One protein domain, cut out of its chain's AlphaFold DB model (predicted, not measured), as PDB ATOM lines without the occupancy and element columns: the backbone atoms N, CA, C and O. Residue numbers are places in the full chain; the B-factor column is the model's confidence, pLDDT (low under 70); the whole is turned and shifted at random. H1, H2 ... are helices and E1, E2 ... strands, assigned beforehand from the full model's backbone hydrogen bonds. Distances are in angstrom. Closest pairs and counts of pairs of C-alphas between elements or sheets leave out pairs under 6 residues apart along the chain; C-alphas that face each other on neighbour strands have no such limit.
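What this domain is: This is residues 2 to 46 of the 51 residues of the protein "5-formyltetrahydrofolate cyclo-ligase" of Bacillus sp. (UniProt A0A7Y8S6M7). This domain has little regular structure: a small three-stranded sheet toward one end, a four-residue helix, H1, toward the other, and a wide loop from E1 to E2, of which residues 22 to 29 stick out. The 45 printed residues run H1, E1, E2, E3, with 15 in named elements, class mixed; the sheet, E1 E2 E3, is mixed. It is only just loose, close to compact, with radius of gyration of the C-alphas 11.4 A, spanning 30 by 24 by 13 A.

How they stand to each other: H1, residues 2 to 5, is not on the sheet; too short for an O i to N i+4 pair, it has its one O i to N i+3 pair within range. Edge strand E1, residues 13 to 15, is parallel to E2, residues 36 to 39, at 17 degrees; N 14 and O 36, 2.9 A apart, are within hydrogen-bond range. E2 and E3, residues 42 to 45, form an antiparallel hairpin at 162 degrees, with N 37 and O 44 within range at 2.9 A.

Where its parts are: H1 begins at C-alpha 2 (-23.353, 13.209, 134.840). From first to last C-alpha, E2 measures 10.2 A and E3 10.3 A, ending at C-alpha 45 (-13.107, -1.820, 129.963).

The domain as a whole: The C-alphas farthest apart, Gly 7 and Ser 41, are separated by 30.3 A. The printed part has no cut; the E1 to E2 link is long. No printed residue is under 70 in pLDDT.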
ATOM      1  N   ASP A   2     -23.484  12.690 136.197       76.94
ATOM      2  CA  ASP A   2     -23.353  13.209 134.840       76.94
ATOM      3  C   ASP A   2     -22.986  14.690 134.839       76.94
ATOM      4  O   ASP A   2     -22.059  15.104 134.155       76.94
ATOM      5  N   ARG A   3     -23.578  15.470 135.753       83.94
ATOM      6  CA  ARG A   3     -23.217  16.885 135.960       83.94
ATOM      7  C   ARG A   3     -21.745  17.101 136.331       83.94
ATOM      8  O   ARG A   3     -21.175  18.116 135.958       83.94
ATOM      9  N   PHE A   4     -21.144  16.175 137.076       82.50
ATOM     10  CA  PHE A   4     -19.736  16.261 137.471       82.50
ATOM     11  C   PHE A   4     -18.821  15.685 136.385       82.50
ATOM     12  O   PHE A   4     -17.789  16.268 136.065       82.50
ATOM     13  N   LEU A   5     -19.225  14.561 135.787       83.31
ATOM     14  CA  LEU A   5     -18.457  13.880 134.747       83.31
ATOM     15  C   LEU A   5     -18.371  14.681 133.443       83.31
ATOM     16  O   LEU A   5     -17.365  14.570 132.752       83.31
ATOM     17  N   ALA A   6     -19.357  15.533 133.144       83.19
ATOM     18  CA  ALA A   6     -19.368  16.382 131.951       83.19
ATOM     19  C   ALA A   6     -18.137  17.300 131.837       83.19
ATOM     20  O   ALA A   6     -17.696  17.603 130.732       83.19
ATOM     21  N   GLY A   7     -17.574  17.735 132.968       81.25
ATOM     22  CA  GLY A   7     -16.391  18.598 133.021       81.25
ATOM     23  C   GLY A   7     -15.123  17.899 133.507       81.25
ATOM     24  O   GLY A   7     -14.125  18.573 133.750       81.25
ATOM     25  N   PHE A   8     -15.149  16.577 133.706       85.44
ATOM     26  CA  PHE A   8     -14.039  15.845 134.311       85.44
ATOM     27  C   PHE A   8     -13.122  15.239 133.234       85.44
ATOM     28  O   PHE A   8     -13.512  14.281 132.568       85.44
ATOM     29  N   PRO A   9     -11.887  15.747 133.052       83.44
ATOM     30  CA  PRO A   9     -11.024  15.325 131.944       83.44
ATOM     31  C   PRO A   9     -10.297  13.995 132.203       83.44
ATOM     32  O   PRO A   9      -9.753  13.383 131.279       83.44
ATOM     33  N   ASN A  10     -10.253  13.552 133.461       87.94
ATOM     34  CA  ASN A  10      -9.438  12.418 133.881       87.94
ATOM     35  C   ASN A  10     -10.161  11.076 133.692       87.94
ATOM     36  O   ASN A  10     -11.303  10.987 133.244       87.94
ATOM     37  N   GLN A  11      -9.456   9.990 134.006       85.94
ATOM     38  CA  GLN A  11     -10.000   8.641 133.907       85.94
ATOM     39  C   GLN A  11     -11.068   8.393 134.976       85.94
ATOM     40  O   GLN A  11     -10.917   8.792 136.128       85.94
ATOM     41  N   THR A  12     -12.144   7.719 134.577       89.44
ATOM     42  CA  THR A  12     -13.266   7.374 135.447       89.44
ATOM     43  C   THR A  12     -13.322   5.866 135.621       89.44
ATOM     44  O   THR A  12     -13.335   5.110 134.645       89.44
ATOM     45  N   VAL A  13     -13.365   5.437 136.878       90.56
ATOM     46  CA  VAL A  13     -13.552   4.041 137.257       90.56
ATOM     47  C   VAL A  13     -14.740   3.942 138.203       90.56
ATOM     48  O   VAL A  13     -14.889   4.764 139.106       90.56
ATOM     49  N   SER A  14     -15.599   2.954 137.979       91.44
ATOM     50  CA  SER A  14     -16.677   2.597 138.895       91.44
ATOM     51  C   SER A  14     -16.338   1.286 139.591       91.44
ATOM     52  O   SER A  14     -15.922   0.329 138.939       91.44
ATOM     53  N   LEU A  15     -16.499   1.248 140.911       92.50
ATOM     54  CA  LEU A  15     -16.386   0.031 141.709       92.50
ATOM     55  C   LEU A  15     -17.802  -0.437 142.037       92.50
ATOM     56  O   LEU A  15     -18.546   0.296 142.688       92.50
ATOM     57  N   ILE A  16     -18.177  -1.627 141.577       93.12
ATOM     58  CA  ILE A  16     -19.502  -2.209 141.820       93.12
ATOM     59  C   ILE A  16     -19.379  -3.694 142.135       93.12
ATOM     60  O   ILE A  16     -18.401  -4.332 141.754       93.12
ATOM     61  N   HIS A  17     -20.400  -4.273 142.757       92.50
ATOM     62  CA  HIS A  17     -20.491  -5.725 142.871       92.50
ATOM     63  C   HIS A  17     -20.943  -6.368 141.556       92.50
ATOM     64  O   HIS A  17     -21.735  -5.785 140.809       92.50
ATOM     65  N   SER A  18     -20.520  -7.606 141.288       90.75
ATOM     66  CA  SER A  18     -20.929  -8.346 140.084       90.75
ATOM     67  C   SER A  18     -22.450  -8.522 139.978       90.75
ATOM     68  O   SER A  18     -22.990  -8.525 138.875       90.75
ATOM     69  N   CYS A  19     -23.170  -8.565 141.105       90.94
ATOM     70  CA  CYS A  19     -24.634  -8.648 141.134       90.94
ATOM     71  C   CYS A  19     -25.345  -7.372 140.645       90.94
ATOM     72  O   CYS A  19     -26.509  -7.425 140.237       90.94
ATOM     73  N   GLN A  20     -24.654  -6.228 140.676       89.94
ATOM     74  CA  GLN A  20     -25.160  -4.948 140.178       89.94
ATOM     75  C   GLN A  20     -24.926  -4.795 138.672       89.94
ATOM     76  O   GLN A  20     -25.551  -3.943 138.041       89.94
ATOM     77  N   LEU A  21     -24.057  -5.623 138.084       89.56
ATOM     78  CA  LEU A  21     -23.791  -5.613 136.655       89.56
ATOM     79  C   LEU A  21     -25.002  -6.179 135.897       89.56
ATOM     80  O   LEU A  21     -25.455  -7.300 136.134       89.56
ATOM     81  N   LYS A  22     -25.531  -5.389 134.963       88.75
ATOM     82  CA  LYS A  22     -26.635  -5.773 134.075       88.75
ATOM     83  C   LYS A  22     -26.164  -5.716 132.627       88.75
ATOM     84  O   LYS A  22     -25.388  -4.839 132.267       88.75
ATOM     85  N   ALA A  23     -26.659  -6.639 131.800       84.38
ATOM     86  CA  ALA A  23     -26.330  -6.685 130.373       84.38
ATOM     87  C   ALA A  23     -26.830  -5.444 129.612       84.38
ATOM     88  O   ALA A  23     -26.216  -5.025 128.636       84.38
ATOM     89  N   HIS A  24     -27.935  -4.854 130.071       83.62
ATOM     90  CA  HIS A  24     -28.493  -3.629 129.521       83.62
ATOM     91  C   HIS A  24     -29.109  -2.791 130.641       83.62
ATOM     92  O   HIS A  24     -29.733  -3.330 131.559       83.62
ATOM     93  N   VAL A  25     -28.929  -1.479 130.547       84.88
ATOM     94  CA  VAL A  25     -29.554  -0.465 131.398       84.88
ATOM     95  C   VAL A  25     -30.111   0.590 130.443       84.88
ATOM     96  O   VAL A  25     -29.417   0.918 129.477       84.88
ATOM     97  N   PRO A  26     -31.341   1.089 130.651       84.56
ATOM     98  CA  PRO A  26     -31.865   2.177 129.837       84.56
ATOM     99  C   PRO A  26     -30.927   3.384 129.941       84.56
ATOM    100  O   PRO A  26     -30.670   3.865 131.039       84.56
ATOM    101  N   SER A  27     -30.395   3.823 128.801       81.56
ATOM    102  CA  SER A  27     -29.539   5.004 128.706       81.56
ATOM    103  C   SER A  27     -30.377   6.222 128.337       81.56
ATOM    104  O   SER A  27     -31.071   6.197 127.316       81.56
ATOM    105  N   GLU A  28     -30.269   7.296 129.106       83.19
ATOM    106  CA  GLU A  28     -30.773   8.605 128.704       83.19
ATOM    107  C   GLU A  28     -29.703   9.391 127.938       83.19
ATOM    108  O   GLU A  28     -28.502   9.155 128.060       83.19
ATOM    109  N   SER A  29     -30.127  10.364 127.130       79.25
ATOM    110  CA  SER A  29     -29.238  11.170 126.278       79.25
ATOM    111  C   SER A  29     -28.212  12.012 127.047       79.25
ATOM    112  O   SER A  29     -27.272  12.524 126.441       79.25
ATOM    113  N   TYR A  30     -28.378  12.154 128.362       78.38
ATOM    114  CA  TYR A  30     -27.486  12.910 129.241       78.38
ATOM    115  C   TYR A  30     -26.597  12.024 130.122       78.38
ATOM    116  O   TYR A  30     -25.774  12.563 130.864       78.38
ATOM    117  N   ASP A  31     -26.741  10.698 130.055       81.75
ATOM    118  CA  ASP A  31     -25.949   9.778 130.870       81.75
ATOM    119  C   ASP A  31     -24.511   9.691 130.353       81.75
ATOM    120  O   ASP A  31     -24.263   9.470 129.164       81.75
ATOM    121  N   ILE A  32     -23.541   9.830 131.261       82.62
ATOM    122  CA  ILE A  32     -22.119   9.766 130.916       82.62
ATOM    123  C   ILE A  32     -21.536   8.439 131.411       82.62
ATOM    124  O   ILE A  32     -21.406   8.236 132.624       82.62
ATOM    125  N   PRO A  33     -21.125   7.529 130.505       84.69
ATOM    126  CA  PRO A  33     -20.544   6.258 130.906       84.69
ATOM    127  C   PRO A  33     -19.164   6.452 131.545       84.69
ATOM    128  O   PRO A  33     -18.358   7.292 131.132       84.69
ATOM    129  N   VAL A  34     -18.855   5.617 132.537       86.81
ATOM    130  CA  VAL A  34     -17.485   5.485 133.048       86.81
ATOM    131  C   VAL A  34     -16.618   4.712 132.057       86.81
ATOM    132  O   VAL A  34     -17.117   3.883 131.302       86.81
ATOM    133  N   ARG A  35     -15.302   4.945 132.074       86.56
ATOM    134  CA  ARG A  35     -14.360   4.259 131.171       86.56
ATOM    135  C   ARG A  35     -14.029   2.837 131.621       86.56
ATOM    136  O   ARG A  35     -13.678   1.990 130.798       86.56
ATOM    137  N   GLN A  36     -14.089   2.579 132.923       90.00
ATOM    138  CA  GLN A  36     -13.743   1.288 133.515       90.00
ATOM    139  C   GLN A  36     -14.723   0.930 134.628       90.00
ATOM    140  O   GLN A  36     -15.164   1.795 135.384       90.00
ATOM    141  N   ILE A  37     -15.030  -0.357 134.745       92.56
ATOM    142  CA  ILE A  37     -15.828  -0.917 135.834       92.56
ATOM    143  C   ILE A  37     -15.007  -2.035 136.467       92.56
ATOM    144  O   ILE A  37     -14.504  -2.903 135.761       92.56
ATOM    145  N   VAL A  38     -14.856  -2.021 137.784       93.56
ATOM    146  CA  VAL A  38     -14.177  -3.075 138.540       93.56
ATOM    147  C   VAL A  38     -15.193  -3.741 139.450       93.56
ATOM    148  O   VAL A  38     -15.965  -3.065 140.130       93.56
ATOM    149  N   THR A  39     -15.168  -5.066 139.452       94.12
ATOM    150  CA  THR A  39     -15.950  -5.928 140.331       94.12
ATOM    151  C   THR A  39     -15.027  -6.867 141.093       94.12
ATOM    152  O   THR A  39     -13.835  -6.973 140.795       94.12
ATOM    153  N   GLU A  40     -15.575  -7.596 142.060       94.50
ATOM    154  CA  GLU A  40     -14.870  -8.674 142.757       94.50
ATOM    155  C   GLU A  40     -14.347  -9.767 141.809       94.50
ATOM    156  O   GLU A  40     -13.397 -10.470 142.143       94.50
ATOM    157  N   SER A  41     -14.935  -9.884 140.614       92.06
ATOM    158  CA  SER A  41     -14.575 -10.884 139.606       92.06
ATOM    159  C   SER A  41     -13.556 -10.375 138.580       92.06
ATOM    160  O   SER A  41     -13.090 -11.159 137.755       92.06
ATOM    161  N   GLY A  42     -13.210  -9.082 138.594       91.00
ATOM    162  CA  GLY A  42     -12.212  -8.502 137.692       91.00
ATOM    163  C   GLY A  42     -12.572  -7.116 137.156       91.00
ATOM    164  O   GLY A  42     -13.442  -6.423 137.674       91.00
ATOM    165  N   MET A  43     -11.875  -6.692 136.097       91.12
ATOM    166  CA  MET A  43     -12.031  -5.364 135.494       91.12
ATOM    167  C   MET A  43     -12.592  -5.451 134.074       91.12
ATOM    168  O   MET A  43     -12.079  -6.179 133.226       91.12
ATOM    169  N   LEU A  44     -13.607  -4.635 133.804       89.88
ATOM    170  CA  LEU A  44     -14.241  -4.440 132.509       89.88
ATOM    171  C   LEU A  44     -13.844  -3.073 131.950       89.88
ATOM    172  O   LEU A  44     -13.947  -2.045 132.625       89.88
ATOM    173  N   LYS A  45     -13.401  -3.054 130.692       86.00
ATOM    174  CA  LYS A  45     -13.107  -1.820 129.963       86.00
ATOM    175  C   LYS A  45     -14.327  -1.435 129.134       86.00
ATOM    176  O   LYS A  45     -14.751  -2.201 128.274       86.00
ATOM    177  N   VAL A  46     -14.885  -0.259 129.398       81.69
ATOM    178  CA  VAL A  46     -16.028   0.268 128.650       81.69
ATOM    179  C   VAL A  46     -15.469   0.986 127.427       81.69
ATOM    180  O   VAL A  46     -14.953   2.101 127.514       81.69
TER     181      VAL A  46